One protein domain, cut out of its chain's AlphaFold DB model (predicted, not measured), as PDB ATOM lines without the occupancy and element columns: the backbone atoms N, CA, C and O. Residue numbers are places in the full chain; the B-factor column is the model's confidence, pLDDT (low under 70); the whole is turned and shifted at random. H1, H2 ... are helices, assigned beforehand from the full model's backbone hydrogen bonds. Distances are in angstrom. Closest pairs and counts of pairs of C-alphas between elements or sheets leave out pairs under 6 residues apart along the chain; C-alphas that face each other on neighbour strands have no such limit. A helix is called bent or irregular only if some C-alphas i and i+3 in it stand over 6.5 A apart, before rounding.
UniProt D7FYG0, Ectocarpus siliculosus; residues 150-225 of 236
ATOM      1  N   SER A 150     149.774 145.201 191.398       90.31
ATOM      2  CA  SER A 150     148.720 145.585 190.462       90.31
ATOM      3  C   SER A 150     149.213 146.668 189.485       90.31
ATOM      4  O   SER A 150     150.080 147.467 189.842       90.31
ATOM      5  N   PRO A 151     148.627 146.774 188.276       88.94
ATOM      6  CA  PRO A 151     148.970 147.845 187.335       88.94
ATOM      7  C   PRO A 151     148.768 149.245 187.929       88.94
ATOM      8  O   PRO A 151     149.542 150.159 187.665       88.94
ATOM      9  N   VAL A 152     147.726 149.413 188.752       90.62
ATOM     10  CA  VAL A 152     147.448 150.665 189.472       90.62
ATOM     11  C   VAL A 152     148.564 150.962 190.472       90.62
ATOM     12  O   VAL A 152     149.112 152.056 190.428       90.62
ATOM     13  N   GLY A 153     148.952 149.975 191.288       91.69
ATOM     14  CA  GLY A 153     150.040 150.126 192.260       91.69
ATOM     15  C   GLY A 153     151.358 150.523 191.596       91.69
ATOM     16  O   GLY A 153     151.996 151.480 192.025       91.69
ATOM     17  N   LYS A 154     151.693 149.901 190.457       90.75
ATOM     18  CA  LYS A 154     152.872 150.285 189.665       90.75
ATOM     19  C   LYS A 154     152.821 151.732 189.187       90.75
ATOM     20  O   LYS A 154     153.824 152.428 189.286       90.75
ATOM     21  N   ARG A 155     151.671 152.209 188.690       91.62
ATOM     22  CA  ARG A 155     151.518 153.616 188.264       91.62
ATOM     23  C   ARG A 155     151.779 154.584 189.407       91.62
ATOM     24  O   ARG A 155     152.507 155.552 189.220       91.62
ATOM     25  N   GLU A 156     151.184 154.319 190.563       93.25
ATOM     26  CA  GLU A 156     151.346 155.152 191.757       93.25
ATOM     27  C   GLU A 156     152.802 155.157 192.226       93.25
ATOM     28  O   GLU A 156     153.358 156.215 192.521       93.25
ATOM     29  N   ARG A 157     153.458 153.993 192.212       94.31
ATOM     30  CA  ARG A 157     154.874 153.861 192.556       94.31
ATOM     31  C   ARG A 157     155.786 154.601 191.579       94.31
ATOM     32  O   ARG A 157     156.669 155.336 191.998       94.31
ATOM     33  N   TYR A 158     155.550 154.478 190.277       92.69
ATOM     34  CA  TYR A 158     156.328 155.181 189.253       92.69
ATOM     35  C   TYR A 158     156.203 156.705 189.361       92.69
ATOM     36  O   TYR A 158     157.173 157.423 189.134       92.69
ATOM     37  N   GLN A 159     155.034 157.212 189.748       92.94
ATOM     38  CA  GLN A 159     154.847 158.643 189.976       92.94
ATOM     39  C   GLN A 159     155.517 159.108 191.274       92.94
ATOM     40  O   GLN A 159     156.214 160.117 191.282       92.94
ATOM     41  N   SER A 160     155.319 158.370 192.368       93.00
ATOM     42  CA  SER A 160     155.784 158.775 193.699       93.00
ATOM     43  C   SER A 160     157.283 158.556 193.921       93.00
ATOM     44  O   SER A 160     157.946 159.441 194.454       93.00
ATOM     45  N   GLU A 161     157.829 157.412 193.504       92.19
ATOM     46  CA  GLU A 161     159.230 157.042 193.744       92.19
ATOM     47  C   GLU A 161     160.158 157.450 192.596       92.19
ATOM     48  O   GLU A 161     161.303 157.822 192.843       92.19
ATOM     49  N   LEU A 162     159.683 157.393 191.345       89.00
ATOM     50  CA  LEU A 162     160.512 157.656 190.157       89.00
ATOM     51  C   LEU A 162     160.266 159.037 189.532       89.00
ATOM     52  O   LEU A 162     160.973 159.415 188.599       89.00
ATOM     53  N   GLY A 163     159.279 159.794 190.027       90.75
ATOM     54  CA  GLY A 163     158.971 161.145 189.545       90.75
ATOM     55  C   GLY A 163     158.491 161.199 188.092       90.75
ATOM     56  O   GLY A 163     158.643 162.229 187.434       90.75
ATOM     57  N   LEU A 164     157.951 160.094 187.569       90.88
ATOM     58  CA  LEU A 164     157.447 160.023 186.200       90.88
ATOM     59  C   LEU A 164     156.100 160.740 186.059       90.88
ATOM     60  O   LEU A 164     155.317 160.824 187.006       90.88
ATOM     61  N   SER A 165     155.819 161.239 184.852       91.62
ATOM     62  CA  SER A 165     154.519 161.836 184.542       91.62
ATOM     63  C   SER A 165     153.402 160.784 184.586       91.62
ATOM     64  O   SER A 165     153.649 159.587 184.423       91.62
ATOM     65  N   GLU A 166     152.154 161.220 184.789       89.62
ATOM     66  CA  GLU A 166     150.991 160.320 184.779       89.62
ATOM     67  C   GLU A 166     150.881 159.553 183.450       89.62
ATOM     68  O   GLU A 166     150.619 158.348 183.446       89.62
ATOM     69  N   GLU A 167     151.139 160.233 182.330       87.25
ATOM     70  CA  GLU A 167     151.102 159.646 180.989       87.25
ATOM     71  C   GLU A 167     152.188 158.577 180.807       87.25
ATOM     72  O   GLU A 167     151.889 157.462 180.371       87.25
ATOM     73  N   ASP A 168     153.426 158.879 181.207       86.88
ATOM     74  CA  ASP A 168     154.556 157.950 181.118       86.88
ATOM     75  C   ASP A 168     154.335 156.719 182.008       86.88
ATOM     76  O   ASP A 168     154.507 155.578 181.574       86.88
ATOM     77  N   ALA A 169     153.885 156.931 183.247       89.38
ATOM     78  CA  ALA A 169     153.584 155.849 184.177       89.38
ATOM     79  C   ALA A 169     152.449 154.953 183.653       89.38
ATOM     80  O   ALA A 169     152.515 153.722 183.764       89.38
ATOM     81  N   ALA A 170     151.410 155.542 183.052       86.31
ATOM     82  CA  ALA A 170     150.317 154.799 182.435       86.31
ATOM     83  C   ALA A 170     150.774 153.989 181.214       86.31
ATOM     84  O   ALA A 170     150.338 152.849 181.049       86.31
ATOM     85  N   ALA A 171     151.670 154.537 180.393       84.88
ATOM     86  CA  ALA A 171     152.224 153.846 179.234       84.88
ATOM     87  C   ALA A 171     153.128 152.666 179.637       84.88
ATOM     88  O   ALA A 171     152.979 151.572 179.094       84.88
ATOM     89  N   LEU A 172     154.013 152.849 180.624       86.38
ATOM     90  CA  LEU A 172     154.909 151.789 181.109       86.38
ATOM     91  C   LEU A 172     154.163 150.633 181.779       86.38
ATOM     92  O   LEU A 172     154.582 149.483 181.686       86.38
ATOM     93  N   SER A 173     153.068 150.937 182.473       86.88
ATOM     94  CA  SER A 173     152.266 149.948 183.201       86.88
ATOM     95  C   SER A 173     151.198 149.261 182.341       86.88
ATOM     96  O   SER A 173     150.519 148.358 182.837       86.88
ATOM     97  N   ASP A 174     151.034 149.627 181.065       82.88
ATOM     98  CA  ASP A 174     149.980 149.048 180.223       82.88
ATOM     99  C   ASP A 174     150.200 147.551 179.952       82.88
ATOM    100  O   ASP A 174     149.265 146.742 180.031       82.88
ATOM    101  N   GLU A 175     151.455 147.174 179.698       81.19
ATOM    102  CA  GLU A 175     151.873 145.804 179.424       81.19
ATOM    103  C   GLU A 175     152.876 145.311 180.474       81.19
ATOM    104  O   GLU A 175     153.880 145.963 180.762       81.19
ATOM    105  N   ARG A 176     152.625 144.119 181.034       82.62
ATOM    106  CA  ARG A 176     153.463 143.531 182.094       82.62
ATOM    107  C   ARG A 176     154.917 143.333 181.653       82.62
ATOM    108  O   ARG A 176     155.822 143.532 182.456       82.62
ATOM    109  N   SER A 177     155.132 142.930 180.402       83.38
ATOM    110  CA  SER A 177     156.461 142.693 179.820       83.38
ATOM    111  C   SER A 177     157.298 143.980 179.775       83.38
ATOM    112  O   SER A 177     158.456 143.978 180.184       83.38
ATOM    113  N   VAL A 178     156.684 145.089 179.351       85.12
ATOM    114  CA  VAL A 178     157.298 146.422 179.286       85.12
ATOM    115  C   VAL A 178     157.610 146.934 180.688       85.12
ATOM    116  O   VAL A 178     158.732 147.371 180.934       85.12
ATOM    117  N   ALA A 179     156.659 146.814 181.622       86.88
ATOM    118  CA  ALA A 179     156.865 147.206 183.014       86.88
ATOM    119  C   ALA A 179     158.035 146.445 183.657       86.88
ATOM    120  O   ALA A 179     158.857 147.049 184.336       86.88
ATOM    121  N   PHE A 180     158.129 145.135 183.416       86.62
ATOM    122  CA  PHE A 180     159.222 144.309 183.925       86.62
ATOM    123  C   PHE A 180     160.576 144.715 183.324       86.62
ATOM    124  O   PHE A 180     161.548 144.884 184.049       86.62
ATOM    125  N   TYR A 181     160.637 144.937 182.009       87.25
ATOM    126  CA  TYR A 181     161.869 145.374 181.347       87.25
ATOM    127  C   TYR A 181     162.352 146.746 181.841       87.25
ATOM    128  O   TYR A 181     163.549 146.962 182.025       87.25
ATOM    129  N   PHE A 182     161.417 147.667 182.082       88.44
ATOM    130  CA  PHE A 182     161.708 148.968 182.673       88.44
ATOM    131  C   PHE A 182     162.308 148.840 184.081       88.44
ATOM    132  O   PHE A 182     163.332 149.456 184.367       88.44
ATOM    133  N   GLU A 183     161.720 148.005 184.937       88.38
ATOM    134  CA  GLU A 183     162.210 147.781 186.301       88.38
ATOM    135  C   GLU A 183     163.600 147.148 186.335       88.38
ATOM    136  O   GLU A 183     164.445 147.588 187.111       88.38
ATOM    137  N   GLU A 184     163.868 146.174 185.465       90.06
ATOM    138  CA  GLU A 184     165.196 145.566 185.324       90.06
ATOM    139  C   GLU A 184     166.252 146.606 184.910       90.06
ATOM    140  O   GLU A 184     167.354 146.639 185.459       90.06
ATOM    141  N   ALA A 185     165.916 147.504 183.980       88.31
ATOM    142  CA  ALA A 185     166.829 148.552 183.528       88.31
ATOM    143  C   ALA A 185     167.106 149.613 184.606       88.31
ATOM    144  O   ALA A 185     168.251 150.048 184.763       88.31
ATOM    145  N   VAL A 186     166.081 150.010 185.367       89.50
ATOM    146  CA  VAL A 186     166.230 150.908 186.525       89.50
ATOM    147  C   VAL A 186     167.044 150.225 187.629       89.50
ATOM    148  O   VAL A 186     167.957 150.838 188.180       89.50
ATOM    149  N   GLY A 187     166.801 148.937 187.894       88.25
ATOM    150  CA  GLY A 187     167.585 148.130 188.835       88.25
ATOM    151  C   GLY A 187     169.061 147.989 188.439       88.25
ATOM    152  O   GLY A 187     169.930 147.925 189.306       88.25
ATOM    153  N   ALA A 188     169.362 148.020 187.137       89.88
ATOM    154  CA  ALA A 188     170.724 148.043 186.605       89.88
ATOM    155  C   ALA A 188     171.417 149.423 186.688       89.88
ATOM    156  O   ALA A 188     172.583 149.539 186.307       89.88
ATOM    157  N   GLY A 189     170.734 150.457 187.197       88.06
ATOM    158  CA  GLY A 189     171.290 151.797 187.419       88.06
ATOM    159  C   GLY A 189     171.012 152.810 186.305       88.06
ATOM    160  O   GLY A 189     171.716 153.815 186.219       88.06
ATOM    161  N   SER A 190     170.021 152.559 185.444       86.12
ATOM    162  CA  SER A 190     169.609 153.519 184.407       86.12
ATOM    163  C   SER A 190     168.779 154.655 185.010       86.12
ATOM    164  O   SER A 190     167.991 154.418 185.926       86.12
ATOM    165  N   ASP A 191     168.900 155.873 184.469       89.88
ATOM    166  CA  ASP A 191     168.023 156.982 184.860       89.88
ATOM    167  C   ASP A 191     166.567 156.676 184.448       89.88
ATOM    168  O   ASP A 191     166.310 156.458 183.257       89.88
ATOM    169  N   PRO A 192     165.602 156.651 185.391       87.38
ATOM    170  CA  PRO A 192     164.222 156.270 185.094       87.38
ATOM    171  C   PRO A 192     163.557 157.161 184.042       87.38
ATOM    172  O   PRO A 192     162.803 156.668 183.204       87.38
ATOM    173  N   GLY A 193     163.834 158.468 184.063       86.31
ATOM    174  CA  GLY A 193     163.205 159.435 183.167       86.31
ATOM    175  C   GLY A 193     163.742 159.351 181.742       86.31
ATOM    176  O   GLY A 193     162.969 159.337 180.780       86.31
ATOM    177  N   GLU A 194     165.063 159.276 181.589       87.12
ATOM    178  CA  GLU A 194     165.716 159.126 180.288       87.12
ATOM    179  C   GLU A 194     165.382 157.771 179.655       87.12
ATOM    180  O   GLU A 194     164.992 157.706 178.484       87.12
ATOM    181  N   PHE A 195     165.440 156.696 180.446       88.38
ATOM    182  CA  PHE A 195     165.124 155.358 179.960       88.38
ATOM    183  C   PHE A 195     163.651 155.218 179.569       88.38
ATOM    184  O   PHE A 195     163.349 154.612 178.543       88.38
ATOM    185  N   CYS A 196     162.732 155.827 180.326       87.00
ATOM    186  CA  CYS A 196     161.315 155.873 179.976       87.00
ATOM    187  C   CYS A 196     161.093 156.500 178.589       87.00
ATOM    188  O   CYS A 196     160.461 155.890 177.722       87.00
ATOM    189  N   LYS A 197     161.680 157.677 178.336       86.88
ATOM    190  CA  LYS A 197     161.569 158.371 177.042       86.88
ATOM    191  C   LYS A 197     162.143 157.546 175.899       86.88
ATOM    192  O   LYS A 197     161.546 157.488 174.827       86.88
ATOM    193  N   TRP A 198     163.275 156.887 176.124       87.12
ATOM    194  CA  TRP A 198     163.885 156.007 175.132       87.12
ATOM    195  C   TRP A 198     163.022 154.764 174.852       87.12
ATOM    196  O   TRP A 198     162.795 154.396 173.698       87.12
ATOM    197  N   LEU A 199     162.466 154.142 175.892       83.81
ATOM    198  CA  LEU A 199     161.620 152.957 175.774       83.81
ATOM    199  C   LEU A 199     160.294 153.269 175.052       83.81
ATOM    200  O   LEU A 199     159.923 152.565 174.110       83.81
ATOM    201  N   ILE A 200     159.604 154.342 175.451       81.38
ATOM    202  CA  ILE A 200     158.313 154.759 174.875       81.38
ATOM    203  C   ILE A 200     158.481 155.473 173.524       81.38
ATOM    204  O   ILE A 200     157.592 155.415 172.679       81.38
ATOM    205  N   GLY A 201     159.587 156.176 173.296       78.19
ATOM    206  CA  GLY A 201     159.826 156.893 172.044       78.19
ATOM    207  C   GLY A 201     160.460 156.004 170.980       78.19
ATOM    208  O   GLY A 201     159.901 155.790 169.897       78.19
ATOM    209  N   ASP A 202     161.638 155.466 171.288       79.06
ATOM    210  CA  ASP A 202     162.487 154.804 170.302       79.06
ATOM    211  C   ASP A 202     162.153 153.327 170.144       79.06
ATOM    212  O   ASP A 202     162.032 152.853 169.006       79.06
ATOM    213  N   ILE A 203     161.981 152.591 171.248       77.44
ATOM    214  CA  ILE A 203     161.738 151.144 171.185       77.44
ATOM    215  C   ILE A 203     160.340 150.857 170.656       77.44
ATOM    216  O   ILE A 203     160.226 150.211 169.618       77.44
ATOM    217  N   THR A 204     159.275 151.320 171.310       71.50
ATOM    218  CA  THR A 204     157.896 151.050 170.849       71.50
ATOM    219  C   THR A 204     157.638 151.665 169.470       71.50
ATOM    220  O   THR A 204     157.040 151.019 168.607       71.50
ATOM    221  N   GLY A 205     158.173 152.862 169.201       73.81
ATOM    222  CA  GLY A 205     158.131 153.489 167.880       73.81
ATOM    223  C   GLY A 205     158.819 152.639 166.807       73.81
ATOM    224  O   GLY A 205     158.318 152.510 165.686       73.81
ATOM    225  N   SER A 206     159.944 152.003 167.140       72.19
ATOM    226  CA  SER A 206     160.608 151.047 166.252       72.19
ATOM    227  C   SER A 206     159.873 149.707 166.190       72.19
ATOM    228  O   SER A 206     159.732 149.148 165.119       72.19
ATOM    229  N   LEU A 207     159.294 149.178 167.253       71.31
ATOM    230  CA  LEU A 207     158.534 147.926 167.156       71.31
ATOM    231  C   LEU A 207     157.310 148.080 166.237       71.31
ATOM    232  O   LEU A 207     157.102 147.255 165.344       71.31
ATOM    233  N   ASN A 208     156.592 149.200 166.360       68.94
ATOM    234  CA  ASN A 208     155.438 149.523 165.518       68.94
ATOM    235  C   ASN A 208     155.803 149.698 164.041       68.94
ATOM    236  O   ASN A 208     155.069 149.254 163.159       68.94
ATOM    237  N   ARG A 209     156.952 150.319 163.756       62.66
ATOM    238  CA  ARG A 209     157.443 150.487 162.382       62.66
ATOM    239  C   ARG A 209     157.914 149.168 161.757       62.66
ATOM    240  O   ARG A 209     157.883 149.047 160.537       62.66
ATOM    241  N   TRP A 210     158.396 148.210 162.554       56.22
ATOM    242  CA  TRP A 210     159.222 147.128 162.013       56.22
ATOM    243  C   TRP A 210     158.493 145.797 161.849       56.22
ATOM    244  O   TRP A 210     158.938 145.039 160.997       56.22
ATOM    245  N   ARG A 211     157.402 145.512 162.587       49.47
ATOM    246  CA  ARG A 211     156.500 144.325 162.471       49.47
ATOM    247  C   ARG A 211     157.169 142.932 162.321       49.47
ATOM    248  O   ARG A 211     156.476 141.933 162.178       49.47
ATOM    249  N   ASN A 212     158.500 142.857 162.355       46.97
ATOM    250  CA  ASN A 212     159.384 141.729 162.092       46.97
ATOM    251  C   ASN A 212     160.569 141.835 163.064       46.97
ATOM    252  O   ASN A 212     161.342 142.793 163.055       46.97
ATOM    253  N   VAL A 213     160.700 140.828 163.920       46.44
ATOM    254  CA  VAL A 213     161.650 140.773 165.041       46.44
ATOM    255  C   VAL A 213     163.116 140.663 164.568       46.44
ATOM    256  O   VAL A 213     164.046 141.095 165.253       46.44
ATOM    257  N   SER A 214     163.342 140.172 163.346       42.88
ATOM    258  CA  SER A 214     164.672 139.860 162.785       42.88
ATOM    259  C   SER A 214     165.551 141.090 162.526       42.88
ATOM    260  O   SER A 214     166.781 141.018 162.462       42.88
ATOM    261  N   SER A 215     164.933 142.244 162.319       43.62
ATOM    262  CA  SER A 215     165.616 143.520 162.097       43.62
ATOM    263  C   SER A 215     165.902 144.275 163.393       43.62
ATOM    264  O   SER A 215     166.882 145.014 163.470       43.62
ATOM    265  N   VAL A 216     165.088 144.036 164.423       49.22
ATOM    266  CA  VAL A 216     165.254 144.602 165.762       49.22
ATOM    267  C   VAL A 216     166.512 144.028 166.416       49.22
ATOM    268  O   VAL A 216     167.348 144.788 166.897       49.22
ATOM    269  N   CYS A 217     166.728 142.713 166.319       46.28
ATOM    270  CA  CYS A 217     167.930 142.060 166.853       46.28
ATOM    271  C   CYS A 217     169.226 142.583 166.201       46.28
ATOM    272  O   CYS A 217     170.227 142.788 166.886       46.28
ATOM    273  N   ARG A 218     169.199 142.883 164.892       47.94
ATOM    274  CA  ARG A 218     170.352 143.445 164.161       47.94
ATOM    275  C   ARG A 218     170.723 144.866 164.593       47.94
ATOM    276  O   ARG A 218     171.895 145.216 164.518       47.94
ATOM    277  N   ARG A 219     169.759 145.680 165.042       50.47
ATOM    278  CA  ARG A 219     170.018 147.046 165.538       50.47
ATOM    279  C   ARG A 219     170.239 147.108 167.047       50.47
ATOM    280  O   ARG A 219     171.100 147.865 167.474       50.47
ATOM    281  N   MET A 220     169.557 146.281 167.842       52.09
ATOM    282  CA  MET A 220     169.856 146.149 169.273       52.09
ATOM    283  C   MET A 220     171.285 145.634 169.492       52.09
ATOM    284  O   MET A 220     172.011 146.208 170.295       52.09
ATOM    285  N   GLY A 221     171.754 144.671 168.688       47.03
ATOM    286  CA  GLY A 221     173.161 144.244 168.695       47.03
ATOM    287  C   GLY A 221     174.172 145.359 168.370       47.03
ATOM    288  O   GLY A 221     175.333 145.249 168.751       47.03
ATOM    289  N   ALA A 222     173.740 146.449 167.722       42.38
ATOM    290  CA  ALA A 222     174.566 147.624 167.440       42.38
ATOM    291  C   ALA A 222     174.462 148.732 168.512       42.38
ATOM    292  O   ALA A 222     175.349 149.577 168.581       42.38
ATOM    293  N   ALA A 223     173.418 148.731 169.351       41.38
ATOM    294  CA  ALA A 223     173.182 149.744 170.391       41.38
ATOM    295  C   ALA A 223     173.675 149.327 171.794       41.38
ATOM    296  O   ALA A 223     173.895 150.180 172.650       41.38
ATOM    297  N   VAL A 224     173.932 148.034 172.022       38.75
ATOM    298  CA  VAL A 224     174.501 147.510 173.280       38.75
ATOM    299  C   VAL A 224     175.923 148.022 173.642       38.75
ATOM    300  O   VAL A 224     176.251 147.968 174.828       38.75
ATOM    301  N   PRO A 225     176.789 148.586 172.762       38.00
ATOM    302  CA  PRO A 225     178.120 149.008 173.209       38.00
ATOM    303  C   PRO A 225     178.212 150.390 173.887       38.00
ATOM    304  O   PRO A 225     179.314 150.754 174.292       38.00
TER     305      PRO A 225
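Overview. This is residues 150 to 225 of the 236 residues of a protein of Ectocarpus siliculosus (UniProt D7FYG0). H1, H2, H3 and the first part of H4, residues 192 to 200, form a cluster of crossing helices at one end, with H3 and H4 as a splayed, V-like helical hairpin. From this cluster the rest of H4 reaches out as an arm, and H5 folds back from its far end, meeting it only at the corner; residues 208 to 214 stick out there. The printed part has 76 residues with five named helices, H1 to H5 in order, and no named strand: its class is all helix. It is compact, with a radius of gyration of the C-alphas of 13.0 A, and spans 36 by 25 by 17 A.

Arrangement. Start with H1, residues 151 to 160, and go on to H2, residues 166 to 172: they touch, closest at the C-alphas of Arg 155 and Ala 169, 5.1 A apart, and run opposite ways at a steep tilt of 54 degrees. Next comes H3, residues 176 to 187, about perpendicular to H2 at 79 degrees; the two only just touch, with 3 pairs of C-alphas within 8 A, and only at the corner, closest at Leu 172 and Ala 179, 5.3 A. H1 and H3 are near each other. Then look at H4, residues 192 to 210, which forms a hairpin with H3: they run opposite ways at a steep tilt of 41 degrees, and the C-alphas of Val 186 and Pro 192 come closest at 5.9 A. H4 touches H2 with residues 196 to 200 alone; the C-alphas of Asp 168 and Cys 196 are closest at 7.2 A, and the tilt is a steep 56 degrees, the same way. The packing is mostly crossed: none of these three pairs with a tilt, H1 with H2, H2 with H4 and H3 with H4, is shallow. Last, H5, residues 213 to 223, touches H4 only at the corner, and only just, with 3 pairs of C-alphas within 8 A, closest at Trp 210 and Val 216, 7.5 A; H5 is apart from H1, H2 and H3. In H1, H2 and H3 every O i to N i+4 pair is within hydrogen-bond range, in H4 13 of 15 and in H5 5 of 7.

Along the chain. Find C-alpha 151 at (148.970, 147.845, 187.335), where H1 begins its 14.4 A. H2 measures 10.1 A and H3 16.3 A. From C-alpha 192 at (164.222, 156.270, 185.094), H4 runs 25.3 A; it is neither bent nor irregular, but only just: C-alphas 201 and 204 are 6.3 A apart. H5 runs 15.6 A and ends at C-alpha 223, (173.182, 149.744, 170.391).

Size, cuts and confidence. The two C-alphas farthest apart are those of Ser 160 and Ser 214, at 37.3 A. The printed part has no cut, and its four links are tight. The mean pLDDT of the printed part is 77.6; look for the values under 70 at residues 208 to 225.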